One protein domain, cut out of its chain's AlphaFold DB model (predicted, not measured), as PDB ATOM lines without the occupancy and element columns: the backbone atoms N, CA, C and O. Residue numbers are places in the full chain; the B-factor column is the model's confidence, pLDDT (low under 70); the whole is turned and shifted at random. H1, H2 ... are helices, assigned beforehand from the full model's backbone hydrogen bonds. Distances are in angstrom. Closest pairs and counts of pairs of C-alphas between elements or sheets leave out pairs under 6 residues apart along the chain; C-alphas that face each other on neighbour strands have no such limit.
ATOM      1  N   LYS A   2       4.518  27.729  40.524       53.72
ATOM      2  CA  LYS A   2       5.713  27.368  39.718       53.72
ATOM      3  C   LYS A   2       5.992  25.855  39.578       53.72
ATOM      4  O   LYS A   2       6.350  25.397  38.504       53.72
ATOM      5  N   ARG A   3       5.775  25.073  40.645       58.31
ATOM      6  CA  ARG A   3       5.980  23.607  40.652       58.31
ATOM      7  C   ARG A   3       4.959  22.836  39.803       58.31
ATOM      8  O   ARG A   3       5.300  21.799  39.254       58.31
ATOM      9  N   PHE A   4       3.743  23.367  39.656       61.47
ATOM     10  CA  PHE A   4       2.697  22.770  38.818       61.47
ATOM     11  C   PHE A   4       3.017  22.942  37.328       61.47
ATOM     12  O   PHE A   4       2.901  21.993  36.566       61.47
ATOM     13  N   PHE A   5       3.517  24.118  36.935       60.91
ATOM     14  CA  PHE A   5       3.963  24.380  35.561       60.91
ATOM     15  C   PHE A   5       5.084  23.435  35.116       60.91
ATOM     16  O   PHE A   5       5.052  22.941  33.996       60.91
ATOM     17  N   ILE A   6       6.038  23.139  36.003       67.25
ATOM     18  CA  ILE A   6       7.138  22.214  35.700       67.25
ATOM     19  C   ILE A   6       6.605  20.792  35.489       67.25
ATOM     20  O   ILE A   6       6.985  20.145  34.524       67.25
ATOM     21  N   LEU A   7       5.682  20.324  36.336       66.44
ATOM     22  CA  LEU A   7       5.080  18.994  36.189       66.44
ATOM     23  C   LEU A   7       4.266  18.853  34.897       66.44
ATOM     24  O   LEU A   7       4.352  17.821  34.242       66.44
ATOM     25  N   VAL A   8       3.528  19.895  34.505       63.34
ATOM     26  CA  VAL A   8       2.757  19.913  33.254       63.34
ATOM     27  C   VAL A   8       3.687  19.855  32.040       63.34
ATOM     28  O   VAL A   8       3.475  19.030  31.157       63.34
ATOM     29  N   ILE A   9       4.758  20.655  32.016       63.19
ATOM     30  CA  ILE A   9       5.752  20.636  30.931       63.19
ATOM     31  C   ILE A   9       6.441  19.269  30.852       63.19
ATOM     32  O   ILE A   9       6.533  18.695  29.769       63.19
ATOM     33  N   SER A  10       6.854  18.701  31.988       62.09
ATOM     34  CA  SER A  10       7.452  17.362  32.030       62.09
ATOM     35  C   SER A  10       6.496  16.286  31.513       62.09
ATOM     36  O   SER A  10       6.932  15.378  30.811       62.09
ATOM     37  N   PHE A  11       5.196  16.399  31.799       61.78
ATOM     38  CA  PHE A  11       4.187  15.467  31.298       61.78
ATOM     39  C   PHE A  11       3.996  15.587  29.782       61.78
ATOM     40  O   PHE A  11       3.865  14.570  29.113       61.78
ATOM     41  N   PHE A  12       4.054  16.790  29.200       60.47
ATOM     42  CA  PHE A  12       4.009  16.973  27.741       60.47
ATOM     43  C   PHE A  12       5.264  16.451  27.022       60.47
ATOM     44  O   PHE A  12       5.143  15.873  25.948       60.47
ATOM     45  N   VAL A  13       6.452  16.591  27.620       60.56
ATOM     46  CA  VAL A  13       7.707  16.079  27.033       60.56
ATOM     47  C   VAL A  13       7.794  14.550  27.131       60.56
ATOM     48  O   VAL A  13       8.228  13.899  26.186       60.56
ATOM     49  N   LEU A  14       7.348  13.959  28.248       57.28
ATOM     50  CA  LEU A  14       7.363  12.504  28.464       57.28
ATOM     51  C   LEU A  14       6.172  11.776  27.832       57.28
ATOM     52  O   LEU A  14       6.278  10.587  27.552       57.28
ATOM     53  N   SER A  15       5.043  12.457  27.611       55.38
ATOM     54  CA  SER A  15       3.860  11.822  27.015       55.38
ATOM     55  C   SER A  15       4.017  11.521  25.537       55.38
ATOM     56  O   SER A  15       3.149  10.819  25.034       55.38
ATOM     57  N   GLY A  16       5.097  11.988  24.882       50.69
ATOM     58  CA  GLY A  16       5.697  11.360  23.699       50.69
ATOM     59  C   GLY A  16       4.702  10.856  22.663       50.69
ATOM     60  O   GLY A  16       4.959   9.855  21.999       50.69
ATOM     61  N   CYS A  17       3.552  11.517  22.529       53.84
ATOM     62  CA  CYS A  17       2.507  11.107  21.617       53.84
ATOM     63  C   CYS A  17       2.880  11.744  20.288       53.84
ATOM     64  O   CYS A  17       2.185  12.604  19.750       53.84
ATOM     65  N   MET A  18       4.051  11.339  19.791       53.28
ATOM     66  CA  MET A  18       4.424  11.403  18.395       53.28
ATOM     67  C   MET A  18       3.442  10.491  17.670       53.28
ATOM     68  O   MET A  18       3.719   9.345  17.327       53.28
ATOM     69  N   THR A  19       2.213  10.986  17.538       54.78
ATOM     70  CA  THR A  19       1.213  10.369  16.691       54.78
ATOM     71  C   THR A  19       1.844  10.237  15.312       54.78
ATOM     72  O   THR A  19       2.556  11.130  14.854       54.78
ATOM     73  N   SER A  20       1.576   9.130  14.635       53.88
ATOM     74  CA  SER A  20       2.041   8.789  13.282       53.88
ATOM     75  C   SER A  20       1.694   9.815  12.183       53.88
ATOM     76  O   SER A  20       1.890   9.546  11.002       53.88
ATOM     77  N   ARG A  21       1.160  10.982  12.564       54.59
ATOM     78  CA  ARG A  21       0.855  12.147  11.735       54.59
ATOM     79  C   ARG A  21       1.915  13.246  11.804       54.59
ATOM     80  O   ARG A  21       1.779  14.220  11.073       54.59
ATOM     81  N   ASP A  22       2.922  13.130  12.668       65.81
ATOM     82  CA  ASP A  22       4.043  14.070  12.673       65.81
ATOM     83  C   ASP A  22       4.839  13.901  11.360       65.81
ATOM     84  O   ASP A  22       5.325  12.797  11.092       65.81
ATOM     85  N   PRO A  23       4.955  14.941  10.509       61.41
ATOM     86  CA  PRO A  23       5.649  14.855   9.224       61.41
ATOM     87  C   PRO A  23       7.092  14.367   9.350       61.41
ATOM     88  O   PRO A  23       7.580  13.678   8.457       61.41
ATOM     89  N   LEU A  24       7.758  14.670  10.471       63.22
ATOM     90  CA  LEU A  24       9.095  14.159  10.755       63.22
ATOM     91  C   LEU A  24       9.050  12.647  10.971       63.22
ATOM     92  O   LEU A  24       9.782  11.916  10.320       63.22
ATOM     93  N   VAL A  25       8.149  12.152  11.818       64.69
ATOM     94  CA  VAL A  25       7.986  10.709  12.077       64.69
ATOM     95  C   VAL A  25       7.569   9.968  10.809       64.69
ATOM     96  O   VAL A  25       8.042   8.865  10.559       64.69
ATOM     97  N   TRP A  26       6.727  10.577   9.975       61.97
ATOM     98  CA  TRP A  26       6.355  10.030   8.673       61.97
ATOM     99  C   TRP A  26       7.548   9.957   7.712       61.97
ATOM    100  O   TRP A  26       7.713   8.932   7.057       61.97
ATOM    101  N   PHE A  27       8.394  10.991   7.667       64.69
ATOM    102  CA  PHE A  27       9.628  11.014   6.877       64.69
ATOM    103  C   PHE A  27      10.634   9.957   7.354       64.69
ATOM    104  O   PHE A  27      11.183   9.219   6.542       64.69
ATOM    105  N   TRP A  28      10.823   9.822   8.668       62.47
ATOM    106  CA  TRP A  28      11.697   8.802   9.253       62.47
ATOM    107  C   TRP A  28      11.165   7.376   9.043       62.47
ATOM    108  O   TRP A  28      11.956   6.465   8.819       62.47
ATOM    109  N   ASN A  29       9.843   7.179   9.072       64.62
ATOM    110  CA  ASN A  29       9.228   5.855   8.923       64.62
ATOM    111  C   ASN A  29       9.015   5.421   7.466       64.62
ATOM    112  O   ASN A  29       9.011   4.225   7.196       64.62
ATOM    113  N   ASN A  30       8.794   6.356   6.536       63.38
ATOM    114  CA  ASN A  30       8.516   6.043   5.127       63.38
ATOM    115  C   ASN A  30       9.672   6.393   4.183       63.38
ATOM    116  O   ASN A  30       9.603   6.062   3.000       63.38
ATOM    117  N   GLY A  31      10.727   7.030   4.698       60.50
ATOM    118  CA  GLY A  31      11.880   7.464   3.922       60.50
ATOM    119  C   GLY A  31      11.532   8.499   2.849       60.50
ATOM    120  O   GLY A  31      10.403   8.987   2.734       60.50
ATOM    121  N   PHE A  32      12.528   8.825   2.027       64.62
ATOM    122  CA  PHE A  32      12.300   9.560   0.789       64.62
ATOM    123  C   PHE A  32      11.513   8.649  -0.159       64.62
ATOM    124  O   PHE A  32      12.045   7.678  -0.699       64.62
ATOM    125  N   LYS A  33      10.214   8.914  -0.326       71.12
ATOM    126  CA  LYS A  33       9.383   8.137  -1.247       71.12
ATOM    127  C   LYS A  33       9.731   8.536  -2.680       71.12
ATOM    128  O   LYS A  33       9.141   9.468  -3.214       71.12
ATOM    129  N   MET A  34      10.660   7.806  -3.291       77.50
ATOM    130  CA  MET A  34      10.884   7.878  -4.734       77.50
ATOM    131  C   MET A  34       9.589   7.548  -5.479       77.50
ATOM    132  O   MET A  34       8.864   6.607  -5.122       77.50
ATOM    133  N   SER A  35       9.311   8.326  -6.519       86.88
ATOM    134  CA  SER A  35       8.319   8.000  -7.535       86.88
ATOM    135  C   SER A  35       8.657   6.662  -8.195       86.88
ATOM    136  O   SER A  35       9.802   6.208  -8.179       86.88
ATOM    137  N   ASP A  36       7.665   6.007  -8.796       89.81
ATOM    138  CA  ASP A  36       7.905   4.708  -9.433       89.81
ATOM    139  C   ASP A  36       8.916   4.814 -10.586       89.81
ATOM    140  O   ASP A  36       9.718   3.904 -10.776       89.81
ATOM    141  N   LYS A  37       8.952   5.962 -11.280       88.56
ATOM    142  CA  LYS A  37       9.933   6.230 -12.337       88.56
ATOM    143  C   LYS A  37      11.349   6.426 -11.796       88.56
ATOM    144  O   LYS A  37      12.289   5.868 -12.351       88.56
ATOM    145  N   GLU A  38      11.498   7.175 -10.701       88.88
ATOM    146  CA  GLU A  38      12.785   7.296 -10.001       88.88
ATOM    147  C   GLU A  38      13.256   5.920  -9.530       88.88
ATOM    148  O   GLU A  38      14.427   5.579  -9.676       88.88
ATOM    149  N   ARG A  39      12.346   5.099  -8.982       90.44
ATOM    150  CA  ARG A  39      12.675   3.756  -8.485       90.44
ATOM    151  C   ARG A  39      13.167   2.856  -9.617       90.44
ATOM    152  O   ARG A  39      14.168   2.167  -9.451       90.44
ATOM    153  N   GLU A  40      12.490   2.872 -10.758       94.12
ATOM    154  CA  GLU A  40      12.889   2.114 -11.948       94.12
ATOM    155  C   GLU A  40      14.253   2.567 -12.493       94.12
ATOM    156  O   GLU A  40      15.115   1.733 -12.790       94.12
ATOM    157  N   ALA A  41      14.483   3.883 -12.563       94.38
ATOM    158  CA  ALA A  41      15.769   4.441 -12.966       94.38
ATOM    159  C   ALA A  41      16.888   4.006 -12.012       94.38
ATOM    160  O   ALA A  41      17.921   3.519 -12.468       94.38
ATOM    161  N   TYR A  42      16.652   4.084 -10.703       93.19
ATOM    162  CA  TYR A  42      17.596   3.631  -9.688       93.19
ATOM    163  C   TYR A  42      17.917   2.145  -9.809       93.19
ATOM    164  O   TYR A  42      19.091   1.797  -9.807       93.19
ATOM    165  N   HIS A  43      16.918   1.270  -9.975       94.75
ATOM    166  CA  HIS A  43      17.166  -0.162 -10.185       94.75
ATOM    167  C   HIS A  43      18.019  -0.422 -11.429       94.75
ATOM    168  O   HIS A  43      18.976  -1.189 -11.365       94.75
ATOM    169  N   THR A  44      17.727   0.269 -12.531       96.31
ATOM    170  CA  THR A  44      18.514   0.148 -13.766       96.31
ATOM    171  C   THR A  44      19.968   0.566 -13.539       96.31
ATOM    172  O   THR A  44      20.888  -0.177 -13.872       96.31
ATOM    173  N   CYS A  45      20.184   1.729 -12.920       96.31
ATOM    174  CA  CYS A  45      21.521   2.253 -12.638       96.31
ATOM    175  C   CYS A  45      22.297   1.379 -11.645       96.31
ATOM    176  O   CYS A  45      23.500   1.174 -11.789       96.31
ATOM    177  N   HIS A  46      21.602   0.821 -10.659       95.88
ATOM    178  CA  HIS A  46      22.147  -0.110  -9.680       95.88
ATOM    179  C   HIS A  46      22.643  -1.406 -10.343       95.88
ATOM    180  O   HIS A  46      23.746  -1.877 -10.055       95.88
ATOM    181  N   ASP A  47      21.863  -1.960 -11.276       96.56
ATOM    182  CA  ASP A  47      22.240  -3.150 -12.042       96.56
ATOM    183  C   ASP A  47      23.425  -2.887 -12.980       96.56
ATOM    184  O   ASP A  47      24.274  -3.758 -13.170       96.56
ATOM    185  N   GLU A  48      23.516  -1.691 -13.564       94.81
ATOM    186  CA  GLU A  48      24.670  -1.277 -14.369       94.81
ATOM    187  C   GLU A  48      25.936  -1.143 -13.522       94.81
ATOM    188  O   GLU A  48      26.977  -1.702 -13.877       94.81
ATOM    189  N   ALA A  49      25.843  -0.491 -12.364       95.69
ATOM    190  CA  ALA A  49      26.966  -0.351 -11.450       95.69
ATOM    191  C   ALA A  49      27.472  -1.712 -10.947       95.69
ATOM    192  O   ALA A  49      28.680  -1.922 -10.873       95.69
ATOM    193  N   HIS A  50      26.580  -2.678 -10.695       95.88
ATOM    194  CA  HIS A  50      26.966  -4.039 -10.311       95.88
ATOM    195  C   HIS A  50      27.690  -4.837 -11.397       95.88
ATOM    196  O   HIS A  50      28.431  -5.764 -11.071       95.88
ATOM    197  N   LYS A  51      27.501  -4.498 -12.677       96.19
ATOM    198  CA  LYS A  51      28.259  -5.125 -13.773       96.19
ATOM    199  C   LYS A  51      29.704  -4.635 -13.821       96.19
ATOM    200  O   LYS A  51      30.558  -5.355 -14.329       96.19
ATOM    201  N   LEU A  52      29.963  -3.423 -13.330       95.69
ATOM    202  CA  LEU A  52      31.275  -2.776 -13.395       95.69
ATOM    203  C   LEU A  52      32.063  -2.928 -12.093       95.69
ATOM    204  O   LEU A  52      33.265  -3.182 -12.129       95.69
ATOM    205  N   TYR A  53      31.386  -2.796 -10.952       95.56
ATOM    206  CA  TYR A  53      32.015  -2.704  -9.642       95.56
ATOM    207  C   TYR A  53      31.323  -3.600  -8.615       95.56
ATOM    208  O   TYR A  53      30.096  -3.689  -8.530       95.56
ATOM    209  N   ASP A  54      32.135  -4.250  -7.784       93.25
ATOM    210  CA  ASP A  54      31.644  -4.986  -6.625       93.25
ATOM    211  C   ASP A  54      31.356  -4.004  -5.486       93.25
ATOM    212  O   ASP A  54      32.254  -3.335  -4.981       93.25
ATOM    213  N   TYR A  55      30.100  -3.939  -5.053       90.19
ATOM    214  CA  TYR A  55      29.665  -2.998  -4.021       90.19
ATOM    215  C   TYR A  55      30.426  -3.149  -2.694       90.19
ATOM    216  O   TYR A  55      30.630  -2.165  -1.991       90.19
ATOM    217  N   LYS A  56      30.863  -4.360  -2.324       93.31
ATOM    218  CA  LYS A  56      31.503  -4.597  -1.020       93.31
ATOM    219  C   LYS A  56      32.947  -4.116  -0.977       93.31
ATOM    220  O   LYS A  56      33.444  -3.791   0.097       93.31
ATOM    221  N   THR A  57      33.622  -4.119  -2.120       94.88
ATOM    222  CA  THR A  57      35.053  -3.804  -2.231       94.88
ATOM    223  C   THR A  57      35.318  -2.476  -2.933       94.88
ATOM    224  O   THR A  57      36.348  -1.855  -2.692       94.88
ATOM    225  N   GLN A  58      34.391  -2.029  -3.777       95.31
ATOM    226  CA  GLN A  58      34.513  -0.868  -4.660       95.31
ATOM    227  C   GLN A  58      33.257   0.013  -4.580       95.31
ATOM    228  O   GLN A  58      32.771   0.519  -5.591       95.31
ATOM    229  N   SER A  59      32.718   0.199  -3.369       94.38
ATOM    230  CA  SER A  59      31.484   0.962  -3.144       94.38
ATOM    231  C   SER A  59      31.548   2.381  -3.706       94.38
ATOM    232  O   SER A  59      30.561   2.859  -4.241       94.38
ATOM    233  N   GLU A  60      32.692   3.061  -3.602       96.25
ATOM    234  CA  GLU A  60      32.852   4.446  -4.066       96.25
ATOM    235  C   GLU A  60      32.638   4.577  -5.581       96.25
ATOM    236  O   GLU A  60      31.786   5.346  -6.019       96.25
ATOM    237  N   LEU A  61      33.329   3.748  -6.368       95.44
ATOM    238  CA  LEU A  61      33.182   3.700  -7.827       95.44
ATOM    239  C   LEU A  61      31.787   3.220  -8.239       95.44
ATOM    240  O   LEU A  61      31.202   3.725  -9.196       95.44
ATOM    241  N   TRP A  62      31.236   2.265  -7.488       97.12
ATOM    242  CA  TRP A  62      29.870   1.802  -7.680       97.12
ATOM    243  C   TRP A  62      28.869   2.955  -7.514       97.12
ATOM    244  O   TRP A  62      28.035   3.172  -8.392       97.12
ATOM    245  N   TYR A  63      28.989   3.746  -6.441       95.06
ATOM    246  CA  TYR A  63      28.120   4.901  -6.202       95.06
ATOM    247  C   TYR A  63      28.294   5.962  -7.285       95.06
ATOM    248  O   TYR A  63      27.298   6.502  -7.755       95.06
ATOM    249  N   GLU A  64      29.526   6.236  -7.716       96.38
ATOM    250  CA  GLU A  64      29.794   7.204  -8.783       96.38
ATOM    251  C   GLU A  64      29.070   6.839 -10.088       96.38
ATOM    252  O   GLU A  64      28.472   7.706 -10.724       96.38
ATOM    253  N   VAL A  65      29.061   5.555 -10.462       96.25
ATOM    254  CA  VAL A  65      28.310   5.077 -11.634       96.25
ATOM    255  C   VAL A  65      26.808   5.237 -11.436       96.25
ATOM    256  O   VAL A  65      26.134   5.731 -12.338       96.25
ATOM    257  N   VAL A  66      26.277   4.855 -10.270       95.75
ATOM    258  CA  VAL A  66      24.841   5.002  -9.990       95.75
ATOM    259  C   VAL A  66      24.411   6.464 -10.088       95.75
ATOM    260  O   VAL A  66      23.412   6.749 -10.743       95.75
ATOM    261  N   TYR A  67      25.171   7.387  -9.493       94.81
ATOM    262  CA  TYR A  67      24.845   8.813  -9.525       94.81
ATOM    263  C   TYR A  67      24.895   9.390 -10.938       94.81
ATOM    264  O   TYR A  67      23.942  10.050 -11.340       94.81
ATOM    265  N   LYS A  68      25.943   9.094 -11.717       96.75
ATOM    266  CA  LYS A  68      26.027   9.557 -13.112       96.75
ATOM    267  C   LYS A  68      24.880   9.017 -13.963       96.75
ATOM    268  O   LYS A  68      24.282   9.763 -14.727       96.75
ATOM    269  N   CYS A  69      24.530   7.743 -13.796       96.50
ATOM    270  CA  CYS A  69      23.418   7.137 -14.523       96.50
ATOM    271  C   CYS A  69      22.060   7.769 -14.162       96.50
ATOM    272  O   CYS A  69      21.211   7.949 -15.037       96.50
ATOM    273  N   LEU A  70      21.839   8.117 -12.889       95.19
ATOM    274  CA  LEU A  70      20.633   8.835 -12.465       95.19
ATOM    275  C   LEU A  70      20.585  10.244 -13.065       95.19
ATOM    276  O   LEU A  70      19.568  10.603 -13.660       95.19
ATOM    277  N   GLU A  71      21.704  10.972 -13.020       95.31
ATOM    278  CA  GLU A  71      21.834  12.318 -13.587       95.31
ATOM    279  C   GLU A  71      21.546  12.320 -15.100       95.31
ATOM    280  O   GLU A  71      20.758  13.133 -15.586       95.31
ATOM    281  N   GLU A  72      22.088  11.350 -15.846       94.75
ATOM    282  CA  GLU A  72      21.815  11.165 -17.280       94.75
ATOM    283  C   GLU A  72      20.337  10.859 -17.578       94.75
ATOM    284  O   GLU A  72      19.822  11.214 -18.642       94.75
ATOM    285  N   LYS A  73      19.633  10.217 -16.639       91.31
ATOM    286  CA  LYS A  73      18.191   9.934 -16.725       91.31
ATOM    287  C   LYS A  73      17.320  11.085 -16.203       91.31
ATOM    288  O   LYS A  73      16.098  11.010 -16.350       91.31
ATOM    289  N   GLY A  74      17.924  12.143 -15.657       92.19
ATOM    290  CA  GLY A  74      17.247  13.337 -15.155       92.19
ATOM    291  C   GLY A  74      16.708  13.217 -13.728       92.19
ATOM    292  O   GLY A  74      15.704  13.869 -13.427       92.19
TER     293      GLY A  74
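What this domain is: This is residues 2 to 74 of the 75 residues of an uncharacterized protein of Otariodibacter oris (UniProt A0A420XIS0). A helical hairpin of H3 and H4 makes a head at one end of a long arm, in which the helices H1 and H2 follow one another and pack on nothing. The printed part has 73 residues with four named helices, H1 to H4 in order, and no named strand: all helix. It is extended, a rod with a radius of gyration of the C-alphas of 21.8 A, spanning 66 by 28 by 15 A.

Where its parts are: H3, residues 36 to 52, is the longest helix, 24.9 A from C-alpha 36 at (7.905, 4.708, -9.433) to C-alpha 52. H4, residues 59 to 73, measures 21.0 A and ends with C-alpha 73 at (18.191, 9.934, -16.725). H2 is residues 23 to 30, 10.1 A. H1, residues 2 to 14, measures 18.7 A from C-alpha 2 at (5.713, 27.368, 39.718).

How they stand to each other: H3 and H4 form a helical hairpin and touch, their closest C-alphas being those of Cys 45 and Val 66, 5.1 A apart. They run opposite ways at a steep tilt of 44 degrees. H2 is apart from H3, H4 and H1, and H1 is apart from H3 and H4. In H1, H2, H3 and H4 every O i to N i+4 pair is within hydrogen-bond range.

The domain as a whole: The C-alphas of Lys 2 and Lys 51, the two farthest apart, are 66.5 A apart. Residues 2 to 19 and 21 to 28 stand free. The printed part has no cut and no long link. Residues 2 to 32 have pLDDT under 70.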